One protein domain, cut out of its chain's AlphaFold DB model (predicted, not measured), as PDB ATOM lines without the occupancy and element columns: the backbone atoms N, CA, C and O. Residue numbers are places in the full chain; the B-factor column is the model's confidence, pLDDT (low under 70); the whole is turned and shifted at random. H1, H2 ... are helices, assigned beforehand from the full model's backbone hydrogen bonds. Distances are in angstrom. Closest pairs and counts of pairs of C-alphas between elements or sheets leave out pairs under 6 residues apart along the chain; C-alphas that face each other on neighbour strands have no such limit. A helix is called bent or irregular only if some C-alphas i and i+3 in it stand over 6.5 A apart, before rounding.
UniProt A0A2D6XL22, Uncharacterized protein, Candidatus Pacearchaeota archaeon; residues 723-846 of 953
ATOM      1  N   ARG A 723      50.113  -2.541  10.803       57.84
ATOM      2  CA  ARG A 723      49.383  -3.765  10.450       57.84
ATOM      3  C   ARG A 723      47.894  -3.533  10.673       57.84
ATOM      4  O   ARG A 723      47.420  -3.656  11.798       57.84
ATOM      5  N   VAL A 724      47.171  -3.238   9.599       65.00
ATOM      6  CA  VAL A 724      45.719  -3.061   9.640       65.00
ATOM      7  C   VAL A 724      45.003  -4.354   9.264       65.00
ATOM      8  O   VAL A 724      45.376  -5.023   8.296       65.00
ATOM      9  N   ASP A 725      43.963  -4.717  10.017       73.50
ATOM     10  CA  ASP A 725      43.089  -5.830   9.646       73.50
ATOM     11  C   ASP A 725      42.087  -5.379   8.577       73.50
ATOM     12  O   ASP A 725      40.984  -4.921   8.866       73.50
ATOM     13  N   LEU A 726      42.501  -5.502   7.314       76.44
ATOM     14  CA  LEU A 726      41.717  -5.118   6.138       76.44
ATOM     15  C   LEU A 726      40.319  -5.763   6.093       76.44
ATOM     16  O   LEU A 726      39.429  -5.225   5.431       76.44
ATOM     17  N   ALA A 727      40.115  -6.902   6.768       83.19
ATOM     18  CA  ALA A 727      38.838  -7.610   6.757       83.19
ATOM     19  C   ALA A 727      37.709  -6.758   7.356       83.19
ATOM     20  O   ALA A 727      36.607  -6.765   6.814       83.19
ATOM     21  N   ASP A 728      37.995  -5.979   8.402       82.38
ATOM     22  CA  ASP A 728      36.981  -5.207   9.127       82.38
ATOM     23  C   ASP A 728      36.819  -3.774   8.595       82.38
ATOM     24  O   ASP A 728      35.745  -3.186   8.732       82.38
ATOM     25  N   LEU A 729      37.843  -3.223   7.931       85.44
ATOM     26  CA  LEU A 729      37.842  -1.832   7.459       85.44
ATOM     27  C   LEU A 729      36.807  -1.565   6.368       85.44
ATOM     28  O   LEU A 729      36.104  -0.562   6.413       85.44
ATOM     29  N   LEU A 730      36.711  -2.449   5.371       88.38
ATOM     30  CA  LEU A 730      35.795  -2.241   4.252       88.38
ATOM     31  C   LEU A 730      34.320  -2.304   4.687       88.38
ATOM     32  O   LEU A 730      33.580  -1.386   4.340       88.38
ATOM     33  N   PRO A 731      33.868  -3.312   5.468       89.38
ATOM     34  CA  PRO A 731      32.524  -3.291   6.040       89.38
ATOM     35  C   PRO A 731      32.232  -2.009   6.830       89.38
ATOM     36  O   PRO A 731      31.159  -1.436   6.666       89.38
ATOM     37  N   GLN A 732      33.185  -1.530   7.641       85.94
ATOM     38  CA  GLN A 732      33.036  -0.287   8.405       85.94
ATOM     39  C   GLN A 732      32.894   0.938   7.494       85.94
ATOM     40  O   GLN A 732      31.964   1.722   7.675       85.94
ATOM     41  N   ALA A 733      33.758   1.071   6.484       86.62
ATOM     42  CA  ALA A 733      33.726   2.173   5.521       86.62
ATOM     43  C   ALA A 733      32.425   2.220   4.701       86.62
ATOM     44  O   ALA A 733      31.999   3.294   4.283       86.62
ATOM     45  N   LEU A 734      31.782   1.065   4.504       88.75
ATOM     46  CA  LEU A 734      30.492   0.923   3.824       88.75
ATOM     47  C   LEU A 734      29.280   1.026   4.771       88.75
ATOM     48  O   LEU A 734      28.147   0.889   4.320       88.75
ATOM     49  N   GLY A 735      29.487   1.216   6.080       85.38
ATOM     50  CA  GLY A 735      28.402   1.254   7.068       85.38
ATOM     51  C   GLY A 735      27.708  -0.096   7.305       85.38
ATOM     52  O   GLY A 735      26.592  -0.136   7.818       85.38
ATOM     53  N   ILE A 736      28.352  -1.213   6.951       87.06
ATOM     54  CA  ILE A 736      27.820  -2.571   7.114       87.06
ATOM     55  C   ILE A 736      28.164  -3.078   8.520       87.06
ATOM     56  O   ILE A 736      29.236  -3.636   8.776       87.06
ATOM     57  N   SER A 737      27.232  -2.913   9.454       64.62
ATOM     58  CA  SER A 737      27.358  -3.398  10.828       64.62
ATOM     59  C   SER A 737      27.279  -4.933  10.860       64.62
ATOM     60  O   SER A 737      26.201  -5.507  10.753       64.62
ATOM     61  N   SER A 738      28.423  -5.601  11.069       65.38
ATOM     62  CA  SER A 738      28.581  -7.040  11.396       65.38
ATOM     63  C   SER A 738      28.693  -8.085  10.262       65.38
ATOM     64  O   SER A 738      28.207  -9.211  10.396       65.38
ATOM     65  N   MET A 739      29.434  -7.802   9.185       82.69
ATOM     66  CA  MET A 739      29.797  -8.854   8.217       82.69
ATOM     67  C   MET A 739      30.813  -9.848   8.816       82.69
ATOM     68  O   MET A 739      31.970  -9.505   9.036       82.69
ATOM     69  N   LYS A 740      30.403 -11.098   9.071       85.50
ATOM     70  CA  LYS A 740      31.299 -12.166   9.560       85.50
ATOM     71  C   LYS A 740      31.828 -13.016   8.409       85.50
ATOM     72  O   LYS A 740      31.078 -13.356   7.496       85.50
ATOM     73  N   ALA A 741      33.093 -13.433   8.504       86.75
ATOM     74  CA  ALA A 741      33.677 -14.401   7.579       86.75
ATOM     75  C   ALA A 741      32.819 -15.676   7.517       86.75
ATOM     76  O   ALA A 741      32.455 -16.251   8.548       86.75
ATOM     77  N   ALA A 742      32.510 -16.141   6.306       88.00
ATOM     78  CA  ALA A 742      31.866 -17.433   6.132       88.00
ATOM     79  C   ALA A 742      32.858 -18.561   6.446       88.00
ATOM     80  O   ALA A 742      34.066 -18.424   6.258       88.00
ATOM     81  N   HIS A 743      32.354 -19.729   6.860       87.12
ATOM     82  CA  HIS A 743      33.213 -20.907   6.955       87.12
ATOM     83  C   HIS A 743      33.734 -21.254   5.541       87.12
ATOM     84  O   HIS A 743      32.904 -21.526   4.661       87.12
ATOM     85  N   PRO A 744      35.059 -21.303   5.292       83.69
ATOM     86  CA  PRO A 744      35.615 -21.432   3.936       83.69
ATOM     87  C   PRO A 744      35.202 -22.720   3.214       83.69
ATOM     88  O   PRO A 744      35.128 -22.757   1.991       83.69
ATOM     89  N   LYS A 745      34.906 -23.782   3.979       84.56
ATOM     90  CA  LYS A 745      34.412 -25.071   3.459       84.56
ATOM     91  C   LYS A 745      32.883 -25.172   3.396       84.56
ATOM     92  O   LYS A 745      32.355 -26.243   3.118       84.56
ATOM     93  N   SER A 746      32.153 -24.107   3.731       90.25
ATOM     94  CA  SER A 746      30.692 -24.136   3.635       90.25
ATOM     95  C   SER A 746      30.259 -24.199   2.172       90.25
ATOM     96  O   SER A 746      30.832 -23.534   1.308       90.25
ATOM     97  N   ARG A 747      29.199 -24.968   1.902       87.06
ATOM     98  CA  ARG A 747      28.610 -25.072   0.562       87.06
ATOM     99  C   ARG A 747      28.210 -23.699   0.016       87.06
ATOM    100  O   ARG A 747      28.569 -23.366  -1.103       87.06
ATOM    101  N   ARG A 748      27.578 -22.869   0.855       87.38
ATOM    102  CA  ARG A 748      27.158 -21.500   0.518       87.38
ATOM    103  C   ARG A 748      28.317 -20.634   0.018       87.38
ATOM    104  O   ARG A 748      28.178 -19.968  -1.002       87.38
ATOM    105  N   TYR A 749      29.456 -20.648   0.712       90.94
ATOM    106  CA  TYR A 749      30.619 -19.866   0.295       90.94
ATOM    107  C   TYR A 749      31.294 -20.450  -0.950       90.94
ATOM    108  O   TYR A 749      31.676 -19.707  -1.849       90.94
ATOM    109  N   SER A 750      31.389 -21.779  -1.046       88.75
ATOM    110  CA  SER A 750      31.922 -22.448  -2.236       88.75
ATOM    111  C   SER A 750      31.101 -22.132  -3.493       88.75
ATOM    112  O   SER A 750      31.676 -21.898  -4.558       88.75
ATOM    113  N   ASP A 751      29.771 -22.101  -3.380       90.12
ATOM    114  CA  ASP A 751      28.866 -21.761  -4.480       90.12
ATOM    115  C   ASP A 751      29.016 -20.284  -4.882       90.12
ATOM    116  O   ASP A 751      29.137 -19.983  -6.072       90.12
ATOM    117  N   LEU A 752      29.121 -19.373  -3.904       92.88
ATOM    118  CA  LEU A 752      29.400 -17.953  -4.141       92.88
ATOM    119  C   LEU A 752      30.752 -17.738  -4.840       92.88
ATOM    120  O   LEU A 752      30.838 -17.026  -5.840       92.88
ATOM    121  N   LEU A 753      31.811 -18.402  -4.371       91.31
ATOM    122  CA  LEU A 753      33.139 -18.296  -4.970       91.31
ATOM    123  C   LEU A 753      33.145 -18.846  -6.407       91.31
ATOM    124  O   LEU A 753      33.787 -18.272  -7.286       91.31
ATOM    125  N   LYS A 754      32.381 -19.909  -6.689       88.44
ATOM    126  CA  LYS A 754      32.200 -20.436  -8.049       88.44
ATOM    127  C   LYS A 754      31.423 -19.468  -8.948       88.44
ATOM    128  O   LYS A 754      31.814 -19.315 -10.108       88.44
ATOM    129  N   LYS A 755      30.373 -18.821  -8.420       90.38
ATOM    130  CA  LYS A 755      29.572 -17.778  -9.096       90.38
ATOM    131  C   LYS A 755      30.437 -16.563  -9.456       90.38
ATOM    132  O   LYS A 755      30.363 -16.090 -10.582       90.38
ATOM    133  N   SER A 756      31.330 -16.145  -8.554       91.31
ATOM    134  CA  SER A 756      32.217 -14.982  -8.738       91.31
ATOM    135  C   SER A 756      33.205 -15.089  -9.907       91.31
ATOM    136  O   SER A 756      33.710 -14.080 -10.379       91.31
ATOM    137  N   GLY A 757      33.537 -16.302 -10.363       89.38
ATOM    138  CA  GLY A 757      34.546 -16.503 -11.409       89.38
ATOM    139  C   GLY A 757      36.009 -16.391 -10.948       89.38
ATOM    140  O   GLY A 757      36.907 -16.674 -11.743       89.38
ATOM    141  N   LEU A 758      36.281 -16.029  -9.686       91.75
ATOM    142  CA  LEU A 758      37.641 -15.801  -9.171       91.75
ATOM    143  C   LEU A 758      38.566 -17.036  -9.270       91.75
ATOM    144  O   LEU A 758      39.718 -16.876  -9.694       91.75
ATOM    145  N   PRO A 759      38.131 -18.271  -8.929       89.12
ATOM    146  CA  PRO A 759      38.961 -19.464  -9.113       89.12
ATOM    147  C   PRO A 759      39.267 -19.757 -10.586       89.12
ATOM    148  O   PRO A 759      40.398 -20.117 -10.916       89.12
ATOM    149  N   GLN A 760      38.280 -19.584 -11.471       86.38
ATOM    150  CA  GLN A 760      38.422 -19.816 -12.908       86.38
ATOM    151  C   GLN A 760      39.424 -18.831 -13.513       86.38
ATOM    152  O   GLN A 760      40.342 -19.258 -14.209       86.38
ATOM    153  N   PHE A 761      39.323 -17.550 -13.154       86.88
ATOM    154  CA  PHE A 761      40.291 -16.530 -13.547       86.88
ATOM    155  C   PHE A 761      41.707 -16.850 -13.041       86.88
ATOM    156  O   PHE A 761      42.682 -16.737 -13.780       86.88
ATOM    157  N   GLY A 762      41.842 -17.314 -11.792       83.81
ATOM    158  CA  GLY A 762      43.127 -17.764 -11.246       83.81
ATOM    159  C   GLY A 762      43.760 -18.906 -12.053       83.81
ATOM    160  O   GLY A 762      44.958 -18.869 -12.338       83.81
ATOM    161  N   SER A 763      42.952 -19.886 -12.466       83.62
ATOM    162  CA  SER A 763      43.383 -20.998 -13.323       83.62
ATOM    163  C   SER A 763      43.769 -20.531 -14.733       83.62
ATOM    164  O   SER A 763      44.816 -20.925 -15.261       83.62
ATOM    165  N   ALA A 764      42.975 -19.631 -15.324       76.06
ATOM    166  CA  ALA A 764      43.250 -19.038 -16.630       76.06
ATOM    167  C   ALA A 764      44.567 -18.252 -16.619       76.06
ATOM    168  O   ALA A 764      45.436 -18.496 -17.454       76.06
ATOM    169  N   LEU A 765      44.786 -17.397 -15.614       79.31
ATOM    170  CA  LEU A 765      46.038 -16.658 -15.432       79.31
ATOM    171  C   LEU A 765      47.255 -17.572 -15.322       79.31
ATOM    172  O   LEU A 765      48.284 -17.307 -15.945       79.31
ATOM    173  N   TRP A 766      47.164 -18.632 -14.519       78.25
ATOM    174  CA  TRP A 766      48.256 -19.590 -14.373       78.25
ATOM    175  C   TRP A 766      48.566 -20.279 -15.705       78.25
ATOM    176  O   TRP A 766      49.728 -20.385 -16.097       78.25
ATOM    177  N   THR A 767      47.523 -20.655 -16.443       74.12
ATOM    178  CA  THR A 767      47.642 -21.256 -17.774       74.12
ATOM    179  C   THR A 767      48.298 -20.288 -18.760       74.12
ATOM    180  O   THR A 767      49.277 -20.651 -19.407       74.12
ATOM    181  N   ILE A 768      47.830 -19.038 -18.825       67.62
ATOM    182  CA  ILE A 768      48.374 -17.987 -19.696       67.62
ATOM    183  C   ILE A 768      49.845 -17.700 -19.365       67.62
ATOM    184  O   ILE A 768      50.672 -17.613 -20.267       67.62
ATOM    185  N   ARG A 769      50.208 -17.589 -18.081       68.75
ATOM    186  CA  ARG A 769      51.591 -17.291 -17.659       68.75
ATOM    187  C   ARG A 769      52.579 -18.412 -17.982       68.75
ATOM    188  O   ARG A 769      53.760 -18.123 -18.153       68.75
ATOM    189  N   ARG A 770      52.119 -19.665 -18.066       67.81
ATOM    190  CA  ARG A 770      52.946 -20.814 -18.477       67.81
ATOM    191  C   ARG A 770      53.030 -20.987 -19.993       67.81
ATOM    192  O   ARG A 770      53.889 -21.731 -20.459       67.81
ATOM    193  N   GLN A 771      52.178 -20.311 -20.762       61.72
ATOM    194  CA  GLN A 771      52.306 -20.278 -22.215       61.72
ATOM    195  C   GLN A 771      53.548 -19.457 -22.596       61.72
ATOM    196  O   GLN A 771      53.764 -18.360 -22.083       61.72
ATOM    197  N   CYS A 772      54.362 -19.971 -23.521       46.59
ATOM    198  CA  CYS A 772      55.542 -19.280 -24.062       46.59
ATOM    199  C   CYS A 772      55.159 -18.203 -25.096       46.59
ATOM    200  O   CYS A 772      55.729 -18.126 -26.178       46.59
ATOM    201  N   ILE A 773      54.172 -17.372 -24.771       48.53
ATOM    202  CA  ILE A 773      53.650 -16.324 -25.655       48.53
ATOM    203  C   ILE A 773      54.306 -14.967 -25.373       48.53
ATOM    204  O   ILE A 773      54.812 -14.709 -24.276       48.53
ATOM    205  N   ASP A 774      54.307 -14.105 -26.389       45.47
ATOM    206  CA  ASP A 774      54.861 -12.754 -26.316       45.47
ATOM    207  C   ASP A 774      54.158 -11.899 -25.239       45.47
ATOM    208  O   ASP A 774      52.980 -12.135 -24.948       45.47
ATOM    209  N   PRO A 775      54.864 -10.959 -24.572       48.44
ATOM    210  CA  PRO A 775      54.273 -10.091 -23.559       48.44
ATOM    211  C   PRO A 775      52.990  -9.378 -23.991       48.44
ATOM    212  O   PRO A 775      52.057  -9.365 -23.192       48.44
ATOM    213  N   ASP A 776      52.912  -8.865 -25.219       44.47
ATOM    214  CA  ASP A 776      51.753  -8.085 -25.667       44.47
ATOM    215  C   ASP A 776      50.523  -8.996 -25.820       44.47
ATOM    216  O   ASP A 776      49.472  -8.740 -25.233       44.47
ATOM    217  N   ASP A 777      50.680 -10.142 -26.495       47.53
ATOM    218  CA  ASP A 777      49.617 -11.149 -26.658       47.53
ATOM    219  C   ASP A 777      49.161 -11.742 -25.316       47.53
ATOM    220  O   ASP A 777      47.984 -12.063 -25.110       47.53
ATOM    221  N   ARG A 778      50.103 -11.921 -24.386       58.50
ATOM    222  CA  ARG A 778      49.810 -12.358 -23.021       58.50
ATOM    223  C   ARG A 778      48.967 -11.330 -22.286       58.50
ATOM    224  O   ARG A 778      48.000 -11.733 -21.648       58.50
ATOM    225  N   ASN A 779      49.313 -10.049 -22.376       58.03
ATOM    226  CA  ASN A 779      48.567  -8.979 -21.723       58.03
ATOM    227  C   ASN A 779      47.141  -8.894 -22.279       58.03
ATOM    228  O   ASN A 779      46.203  -8.939 -21.494       58.03
ATOM    229  N   THR A 780      46.958  -8.965 -23.601       57.91
ATOM    230  CA  THR A 780      45.616  -8.980 -24.213       57.91
ATOM    231  C   THR A 780      44.757 -10.160 -23.744       57.91
ATOM    232  O   THR A 780      43.563 -10.010 -23.494       57.91
ATOM    233  N   LYS A 781      45.338 -11.360 -23.598       62.28
ATOM    234  CA  LYS A 781      44.600 -12.509 -23.039       62.28
ATOM    235  C   LYS A 781      44.227 -12.296 -21.574       62.28
ATOM    236  O   LYS A 781      43.150 -12.709 -21.161       62.28
ATOM    237  N   ILE A 782      45.122 -11.694 -20.793       70.69
ATOM    238  CA  ILE A 782      44.857 -11.366 -19.390       70.69
ATOM    239  C   ILE A 782      43.719 -10.345 -19.294       70.69
ATOM    240  O   ILE A 782      42.811 -10.560 -18.499       70.69
ATOM    241  N   GLU A 783      43.728  -9.305 -20.128       70.44
ATOM    242  CA  GLU A 783      42.675  -8.281 -20.207       70.44
ATOM    243  C   GLU A 783      41.313  -8.883 -20.580       70.44
ATOM    244  O   GLU A 783      40.308  -8.591 -19.939       70.44
ATOM    245  N   ALA A 784      41.270  -9.793 -21.558       68.75
ATOM    246  CA  ALA A 784      40.031 -10.479 -21.930       68.75
ATOM    247  C   ALA A 784      39.460 -11.314 -20.768       68.75
ATOM    248  O   ALA A 784      38.266 -11.260 -20.477       68.75
ATOM    249  N   GLU A 785      40.317 -12.062 -20.069       79.44
ATOM    250  CA  GLU A 785      39.917 -12.817 -18.879       79.44
ATOM    251  C   GLU A 785      39.505 -11.893 -17.715       79.44
ATOM    252  O   GLU A 785      38.637 -12.258 -16.920       79.44
ATOM    253  N   GLN A 786      40.091 -10.694 -17.615       79.31
ATOM    254  CA  GLN A 786      39.692  -9.677 -16.638       79.31
ATOM    255  C   GLN A 786      38.291  -9.135 -16.926       79.31
ATOM    256  O   GLN A 786      37.508  -9.011 -15.988       79.31
ATOM    257  N   GLU A 787      37.934  -8.883 -18.187       74.94
ATOM    258  CA  GLU A 787      36.582  -8.427 -18.539       74.94
ATOM    259  C   GLU A 787      35.532  -9.512 -18.252       74.94
ATOM    260  O   GLU A 787      34.482  -9.235 -17.671       74.94
ATOM    261  N   ILE A 788      35.839 -10.780 -18.560       75.81
ATOM    262  CA  ILE A 788      34.969 -11.918 -18.213       75.81
ATOM    263  C   ILE A 788      34.771 -12.008 -16.694       75.81
ATOM    264  O   ILE A 788      33.663 -12.283 -16.220       75.81
ATOM    265  N   LEU A 789      35.837 -11.800 -15.917       86.94
ATOM    266  CA  LEU A 789      35.746 -11.756 -14.463       86.94
ATOM    267  C   LEU A 789      34.863 -10.585 -14.003       86.94
ATOM    268  O   LEU A 789      33.949 -10.807 -13.212       86.94
ATOM    269  N   ALA A 790      35.089  -9.375 -14.521       82.56
ATOM    270  CA  ALA A 790      34.323  -8.183 -14.165       82.56
ATOM    271  C   ALA A 790      32.820  -8.377 -14.422       82.56
ATOM    272  O   ALA A 790      32.006  -8.095 -13.547       82.56
ATOM    273  N   GLN A 791      32.440  -8.953 -15.566       78.44
ATOM    274  CA  GLN A 791      31.041  -9.261 -15.886       78.44
ATOM    275  C   GLN A 791      30.385 -10.203 -14.869       78.44
ATOM    276  O   GLN A 791      29.232  -9.997 -14.497       78.44
ATOM    277  N   LYS A 792      31.107 -11.226 -14.395       83.25
ATOM    278  CA  LYS A 792      30.593 -12.143 -13.363       83.25
ATOM    279  C   LYS A 792      30.470 -11.464 -12.006       83.25
ATOM    280  O   LYS A 792      29.505 -11.713 -11.290       83.25
ATOM    281  N   LEU A 793      31.427 -10.609 -11.659       90.44
ATOM    282  CA  LEU A 793      31.413  -9.873 -10.398       90.44
ATOM    283  C   LEU A 793      30.297  -8.818 -10.354       90.44
ATOM    284  O   LEU A 793      29.678  -8.668  -9.306       90.44
ATOM    285  N   ARG A 794      29.950  -8.176 -11.483       87.44
ATOM    286  CA  ARG A 794      28.790  -7.258 -11.590       87.44
ATOM    287  C   ARG A 794      27.446  -7.922 -11.262       87.44
ATOM    288  O   ARG A 794      26.495  -7.233 -10.925       87.44
ATOM    289  N   GLN A 795      27.350  -9.251 -11.365       87.12
ATOM    290  CA  GLN A 795      26.133 -10.009 -11.033       87.12
ATOM    291  C   GLN A 795      26.007 -10.325  -9.535       87.12
ATOM    292  O   GLN A 795      25.049 -10.990  -9.123       87.12
ATOM    293  N   LEU A 796      26.998  -9.938  -8.728       92.62
ATOM    294  CA  LEU A 796      27.000 -10.142  -7.287       92.62
ATOM    295  C   LEU A 796      26.504  -8.891  -6.564       92.62
ATOM    296  O   LEU A 796      26.785  -7.770  -6.987       92.62
ATOM    297  N   SER A 797      25.784  -9.085  -5.458       92.69
ATOM    298  CA  SER A 797      25.379  -7.964  -4.604       92.69
ATOM    299  C   SER A 797      26.574  -7.367  -3.854       92.69
ATOM    300  O   SER A 797      27.609  -8.021  -3.682       92.69
ATOM    301  N   LEU A 798      26.415  -6.139  -3.351       91.75
ATOM    302  CA  LEU A 798      27.394  -5.487  -2.475       91.75
ATOM    303  C   LEU A 798      27.812  -6.418  -1.320       91.75
ATOM    304  O   LEU A 798      28.999  -6.632  -1.084       91.75
ATOM    305  N   GLU A 799      26.846  -7.035  -0.638       91.81
ATOM    306  CA  GLU A 799      27.082  -7.937   0.491       91.81
ATOM    307  C   GLU A 799      27.788  -9.228   0.073       91.81
ATOM    308  O   GLU A 799      28.634  -9.727   0.815       91.81
ATOM    309  N   GLU A 800      27.471  -9.777  -1.105       94.12
ATOM    310  CA  GLU A 800      28.155 -10.950  -1.655       94.12
ATOM    311  C   GLU A 800      29.644 -10.655  -1.909       94.12
ATOM    312  O   GLU A 800      30.504 -11.467  -1.551       94.12
ATOM    313  N   LEU A 801      29.966  -9.484  -2.469       94.94
ATOM    314  CA  LEU A 801      31.345  -9.048  -2.721       94.94
ATOM    315  C   LEU A 801      32.115  -8.800  -1.419       94.94
ATOM    316  O   LEU A 801      33.238  -9.287  -1.255       94.94
ATOM    317  N   VAL A 802      31.495  -8.112  -0.458       93.38
ATOM    318  CA  VAL A 802      32.091  -7.865   0.864       93.38
ATOM    319  C   VAL A 802      32.276  -9.181   1.635       93.38
ATOM    320  O   VAL A 802      33.298  -9.370   2.293       93.38
ATOM    321  N   LEU A 803      31.368 -10.156   1.506       93.69
ATOM    322  CA  LEU A 803      31.537 -11.479   2.114       93.69
ATOM    323  C   LEU A 803      32.749 -12.232   1.540       93.69
ATOM    324  O   LEU A 803      33.460 -12.908   2.294       93.69
ATOM    325  N   ILE A 804      33.014 -12.116   0.231       94.81
ATOM    326  CA  ILE A 804      34.228 -12.668  -0.395       94.81
ATOM    327  C   ILE A 804      35.475 -12.003   0.191       94.81
ATOM    328  O   ILE A 804      36.390 -12.723   0.592       94.81
ATOM    329  N   TRP A 805      35.489 -10.672   0.290       93.88
ATOM    330  CA  TRP A 805      36.589  -9.899   0.878       93.88
ATOM    331  C   TRP A 805      36.929 -10.348   2.299       93.88
ATOM    332  O   TRP A 805      38.051 -10.791   2.552       93.88
ATOM    333  N   VAL A 806      35.942 -10.319   3.202       93.00
ATOM    334  CA  VAL A 806      36.120 -10.687   4.615       93.00
ATOM    335  C   VAL A 806      36.589 -12.139   4.739       93.00
ATOM    336  O   VAL A 806      37.509 -12.440   5.499       93.00
ATOM    337  N   THR A 807      35.996 -13.056   3.968       93.44
ATOM    338  CA  THR A 807      36.310 -14.489   4.067       93.44
ATOM    339  C   THR A 807      37.693 -14.824   3.502       93.44
ATOM    340  O   THR A 807      38.440 -15.566   4.139       93.44
ATOM    341  N   GLU A 808      38.082 -14.280   2.342       93.88
ATOM    342  CA  GLU A 808      39.416 -14.532   1.779       93.88
ATOM    343  C   GLU A 808      40.516 -13.922   2.665       93.88
ATOM    344  O   GLU A 808      41.524 -14.586   2.910       93.88
ATOM    345  N   LEU A 809      40.320 -12.717   3.216       90.88
ATOM    346  CA  LEU A 809      41.280 -12.101   4.143       90.88
ATOM    347  C   LEU A 809      41.378 -12.850   5.478       90.88
ATOM    348  O   LEU A 809      42.484 -13.056   5.982       90.88
ATOM    349  N   PHE A 810      40.257 -13.353   6.009       90.88
ATOM    350  CA  PHE A 810      40.264 -14.226   7.184       90.88
ATOM    351  C   PHE A 810      41.100 -15.491   6.941       90.88
ATOM    352  O   PHE A 810      41.920 -15.865   7.785       90.88
ATOM    353  N   VAL A 811      40.948 -16.133   5.776       89.44
ATOM    354  CA  VAL A 811      41.767 -17.298   5.404       89.44
ATOM    355  C   VAL A 811      43.235 -16.906   5.249       89.44
ATOM    356  O   VAL A 811      44.098 -17.619   5.750       89.44
ATOM    357  N   ALA A 812      43.532 -15.763   4.626       88.75
ATOM    358  CA  ALA A 812      44.897 -15.262   4.459       88.75
ATOM    359  C   ALA A 812      45.626 -15.052   5.801       88.75
ATOM    360  O   ALA A 812      46.828 -15.293   5.895       88.75
ATOM    361  N   LYS A 813      44.894 -14.616   6.835       87.25
ATOM    362  CA  LYS A 813      45.406 -14.400   8.197       87.25
ATOM    363  C   LYS A 813      45.750 -15.710   8.915       87.25
ATOM    364  O   LYS A 813      46.743 -15.759   9.634       87.25
ATOM    365  N   HIS A 814      44.956 -16.763   8.711       87.50
ATOM    366  CA  HIS A 814      45.111 -18.054   9.402       87.50
ATOM    367  C   HIS A 814      45.887 -19.103   8.593       87.50
ATOM    368  O   HIS A 814      46.295 -20.118   9.152       87.50
ATOM    369  N   ASN A 815      46.105 -18.869   7.296       87.88
ATOM    370  CA  ASN A 815      46.904 -19.723   6.423       87.88
ATOM    371  C   ASN A 815      47.954 -18.888   5.656       87.88
ATOM    372  O   ASN A 815      47.696 -18.443   4.531       87.88
ATOM    373  N   PRO A 816      49.146 -18.670   6.253       83.50
ATOM    374  CA  PRO A 816      50.203 -17.852   5.659       83.50
ATOM    375  C   PRO A 816      50.668 -18.325   4.275       83.50
ATOM    376  O   PRO A 816      51.012 -17.488   3.441       83.50
ATOM    377  N   GLU A 817      50.634 -19.633   4.000       84.88
ATOM    378  CA  GLU A 817      51.044 -20.207   2.708       84.88
ATOM    379  C   GLU A 817      50.119 -19.772   1.561       84.88
ATOM    380  O   GLU A 817      50.558 -19.572   0.427       84.88
ATOM    381  N   GLU A 818      48.835 -19.555   1.854       84.75
ATOM    382  CA  GLU A 818      47.841 -19.119   0.871       84.75
ATOM    383  C   GLU A 818      47.664 -17.596   0.813       84.75
ATOM    384  O   GLU A 818      46.994 -17.094  -0.100       84.75
ATOM    385  N   ARG A 819      48.281 -16.839   1.735       86.25
ATOM    386  CA  ARG A 819      48.081 -15.388   1.905       86.25
ATOM    387  C   ARG A 819      48.103 -14.629   0.582       86.25
ATOM    388  O   ARG A 819      47.171 -13.885   0.285       86.25
ATOM    389  N   LYS A 820      49.124 -14.862  -0.249       85.69
ATOM    390  CA  LYS A 820      49.278 -14.199  -1.552       85.69
ATOM    391  C   LYS A 820      48.079 -14.426  -2.476       85.69
ATOM    392  O   LYS A 820      47.556 -13.479  -3.059       85.69
ATOM    393  N   SER A 821      47.626 -15.672  -2.613       87.00
ATOM    394  CA  SER A 821      46.478 -15.992  -3.470       87.00
ATOM    395  C   SER A 821      45.183 -15.398  -2.922       87.00
ATOM    396  O   SER A 821      44.339 -14.965  -3.705       87.00
ATOM    397  N   LYS A 822      45.009 -15.421  -1.600       90.75
ATOM    398  CA  LYS A 822      43.785 -14.999  -0.920       90.75
ATOM    399  C   LYS A 822      43.602 -13.486  -0.931       90.75
ATOM    400  O   LYS A 822      42.559 -13.011  -1.369       90.75
ATOM    401  N   VAL A 823      44.645 -12.725  -0.595       89.38
ATOM    402  CA  VAL A 823      44.617 -11.254  -0.686       89.38
ATOM    403  C   VAL A 823      44.341 -10.811  -2.126       89.38
ATOM    404  O   VAL A 823      43.465  -9.988  -2.362       89.38
ATOM    405  N   ASN A 824      44.993 -11.429  -3.118       88.88
ATOM    406  CA  ASN A 824      44.749 -11.097  -4.524       88.88
ATOM    407  C   ASN A 824      43.305 -11.371  -4.971       88.88
ATOM    408  O   ASN A 824      42.776 -10.633  -5.799       88.88
ATOM    409  N   ARG A 825      42.664 -12.431  -4.462       91.19
ATOM    410  CA  ARG A 825      41.249 -12.705  -4.749       91.19
ATOM    411  C   ARG A 825      40.333 -11.691  -4.080       91.19
ATOM    412  O   ARG A 825      39.402 -11.245  -4.739       91.19
ATOM    413  N   ALA A 826      40.620 -11.312  -2.835       92.12
ATOM    414  CA  ALA A 826      39.863 -10.294  -2.116       92.12
ATOM    415  C   ALA A 826      39.856  -8.966  -2.892       92.12
ATOM    416  O   ALA A 826      38.788  -8.461  -3.217       92.12
ATOM    417  N   PHE A 827      41.029  -8.462  -3.290       92.38
ATOM    418  CA  PHE A 827      41.123  -7.225  -4.074       92.38
ATOM    419  C   PHE A 827      40.406  -7.340  -5.422       92.38
ATOM    420  O   PHE A 827      39.562  -6.510  -5.733       92.38
ATOM    421  N   ARG A 828      40.638  -8.413  -6.191       90.81
ATOM    422  CA  ARG A 828      39.960  -8.619  -7.487       90.81
ATOM    423  C   ARG A 828      38.443  -8.697  -7.383       90.81
ATOM    424  O   ARG A 828      37.776  -8.330  -8.340       90.81
ATOM    425  N   ALA A 829      37.911  -9.183  -6.262       93.31
ATOM    426  CA  ALA A 829      36.474  -9.229  -6.034       93.31
ATOM    427  C   ALA A 829      35.849  -7.829  -5.978       93.31
ATOM    428  O   ALA A 829      34.652  -7.716  -6.180       93.31
ATOM    429  N   ILE A 830      36.627  -6.780  -5.699       92.44
ATOM    430  CA  ILE A 830      36.115  -5.425  -5.463       92.44
ATOM    431  C   ILE A 830      36.649  -4.417  -6.475       92.44
ATOM    432  O   ILE A 830      35.906  -3.545  -6.910       92.44
ATOM    433  N   THR A 831      37.912  -4.520  -6.875       89.19
ATOM    434  CA  THR A 831      38.554  -3.551  -7.765       89.19
ATOM    435  C   THR A 831      38.324  -3.944  -9.226       89.19
ATOM    436  O   THR A 831      39.187  -4.581  -9.828       89.19
ATOM    437  N   PHE A 832      37.155  -3.626  -9.784       87.88
ATOM    438  CA  PHE A 832      36.808  -3.844 -11.197       87.88
ATOM    439  C   PHE A 832      35.849  -2.753 -11.704       87.88
ATOM    440  O   PHE A 832      35.160  -2.113 -10.911       87.88
ATOM    441  N   THR A 833      35.779  -2.543 -13.024       79.19
ATOM    442  CA  THR A 833      34.906  -1.523 -13.635       79.19
ATOM    443  C   THR A 833      33.429  -1.804 -13.360       79.19
ATOM    444  O   THR A 833      32.929  -2.876 -13.722       79.19
ATOM    445  N   GLY A 834      32.713  -0.829 -12.794       80.62
ATOM    446  CA  GLY A 834      31.300  -0.976 -12.421       80.62
ATOM    447  C   GLY A 834      31.097  -1.781 -11.136       80.62
ATOM    448  O   GLY A 834      30.090  -2.466 -10.990       80.62
ATOM    449  N   SER A 835      32.084  -1.768 -10.240       90.00
ATOM    450  CA  SER A 835      31.976  -2.401  -8.929       90.00
ATOM    451  C   SER A 835      31.016  -1.633  -8.013       90.00
ATOM    452  O   SER A 835      31.295  -0.467  -7.714       90.00
ATOM    453  N   PRO A 836      29.961  -2.287  -7.477       89.31
ATOM    454  CA  PRO A 836      29.047  -1.670  -6.511       89.31
ATOM    455  C   PRO A 836      29.759  -1.185  -5.242       89.31
ATOM    456  O   PRO A 836      29.317  -0.247  -4.582       89.31
ATOM    457  N   VAL A 837      30.878  -1.827  -4.890       91.12
ATOM    458  CA  VAL A 837      31.686  -1.461  -3.722       91.12
ATOM    459  C   VAL A 837      32.461  -0.171  -3.976       91.12
ATOM    460  O   VAL A 837      32.467   0.701  -3.113       91.12
ATOM    461  N   LEU A 838      33.093  -0.027  -5.147       90.69
ATOM    462  CA  LEU A 838      33.815   1.204  -5.492       90.69
ATOM    463  C   LEU A 838      32.856   2.395  -5.603       90.69
ATOM    464  O   LEU A 838      33.157   3.468  -5.086       90.69
ATOM    465  N   GLU A 839      31.683   2.175  -6.201       88.25
ATOM    466  CA  GLU A 839      30.601   3.161  -6.273       88.25
ATOM    467  C   GLU A 839      30.139   3.592  -4.873       88.25
ATOM    468  O   GLU A 839      30.097   4.781  -4.570       88.25
ATOM    469  N   SER A 840      29.902   2.632  -3.971       89.25
ATOM    470  CA  SER A 840      29.497   2.913  -2.584       89.25
ATOM    471  C   SER A 840      30.571   3.648  -1.770       89.25
ATOM    472  O   SER A 840      30.249   4.357  -0.817       89.25
ATOM    473  N   LEU A 841      31.850   3.510  -2.136       87.94
ATOM    474  CA  LEU A 841      32.956   4.270  -1.542       87.94
ATOM    475  C   LEU A 841      33.116   5.680  -2.137       87.94
ATOM    476  O   LEU A 841      33.958   6.442  -1.659       87.94
ATOM    477  N   GLY A 842      32.321   6.043  -3.148       85.31
ATOM    478  CA  GLY A 842      32.436   7.323  -3.848       85.31
ATOM    479  C   GLY A 842      33.688   7.416  -4.722       85.31
ATOM    480  O   GLY A 842      34.215   8.507  -4.928       85.31
ATOM    481  N   ILE A 843      34.210   6.281  -5.199       84.25
ATOM    482  CA  ILE A 843      35.268   6.273  -6.210       84.25
ATOM    483  C   ILE A 843      34.593   6.534  -7.547       84.25
ATOM    484  O   ILE A 843      33.957   5.641  -8.110       84.25
ATOM    485  N   GLU A 844      34.756   7.753  -8.054       69.38
ATOM    486  CA  GLU A 844      34.375   8.083  -9.420       69.38
ATOM    487  C   GLU A 844      35.194   7.218 -10.376       69.38
ATOM    488  O   GLU A 844      36.397   7.395 -10.618       69.38
ATOM    489  N   MET A 845      34.516   6.200 -10.877       67.44
ATOM    490  CA  MET A 845      34.932   5.493 -12.061       67.44
ATOM    491  C   MET A 845      34.457   6.348 -13.229       67.44
ATOM    492  O   MET A 845      33.337   6.855 -13.189       67.44
ATOM    493  N   GLU A 846      35.268   6.481 -14.280       56.81
ATOM    494  CA  GLU A 846      34.703   6.808 -15.587       56.81
ATOM    495  C   GLU A 846      33.731   5.676 -15.916       56.81
ATOM    496  O   GLU A 846      34.118   4.600 -16.388       56.81
TER     497      GLU A 846
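AT A GLANCE: This is residues 723 to 846 of the 953 residues of an uncharacterized protein of Candidatus Pacearchaeota archaeon (UniProt A0A2D6XL22). A compact helical body is built round the antiparallel helix pair H5 and H6, with H1 packed along H5 and the short H7 at the end where H5 begins. A second helical hairpin, H3 and H4, reaches away from this body as an arm whose tip, residues 770 to 776, stands free, while H2 touches the last residues of H4 near the arm's base. The printed part has 124 residues with seven named helices, H1 to H7 in order, and no named strand; the class is all helix. The whole is compact, with a radius of gyration of the C-alphas of 15.0 A and spans of 47 by 36 by 31 A.

IN THESE COORDINATES: H1, residues 726 to 733, begins at C-alpha 726 at (41.717, -5.118, 6.138) and is 10.8 A long; it is irregular, but only just, with C-alphas 727 and 730 6.7 A apart. H2 is residues 747 to 756, 14.2 A, and H3 residues 758 to 770, 18.6 A. H4, residues 775 to 793, is the longest helix by residues, 26.4 A from C-alpha 775 at (54.273, -10.091, -23.559) to C-alpha 793. H5 is residues 798 to 814, 24.8 A, and H6 residues 819 to 830, 17.2 A. H7, residues 836 to 840, is 6.1 A long and ends at C-alpha 840 at (29.497, 2.913, -2.584).

HOW THE PARTS SIT: H5 is the hub, touching three other helices. H5 and H6 form a helical hairpin at a shallow tilt of 10 degrees, opposite ways; their closest C-alphas, of Ala 812 and Arg 819, are 4.1 A apart. H1 touches H5 at a shallow tilt of 28 degrees, opposite ways, closest at the C-alphas of Ala 727 and Val 806, 4.6 A. H7 touches H5 at residues 798 to 802 alone, closest at the C-alphas of Leu 798 and Pro 836, 5.8 A. H3 only just touches H6, with 3 pairs of C-alphas within 8 A; the closest are those of Leu 758 and Arg 825, 6.5 A. H3 and H4 form the other helical hairpin, at a shallow tilt of 7 degrees, with the C-alphas of Phe 761 and Glu 785 closest at 6.5 A. H2 touches H4 at residues 789 to 793 alone, at a steep tilt of 52 degrees; the closest C-alphas, of Ser 756 and Leu 793, are 5.4 A apart. Among the pairs that stay apart are H1 and H6, and H4 and H7. Each O i to N i+4 pair is within hydrogen-bond range in H2, H3, H4, H5 and H7, against 2 of 4 in H1 and 7 of 8 in H6.

THE WHOLE: The two C-alphas farthest apart, of Ser 737 and Cys 772, are 47.6 A apart. The printed part has no cut. The link from H1 to H2, residues 734 to 746, is long; the other links are tight. Mean pLDDT of the printed part is 82.0, and 22 residues are under 70, among them residues 768 to 781.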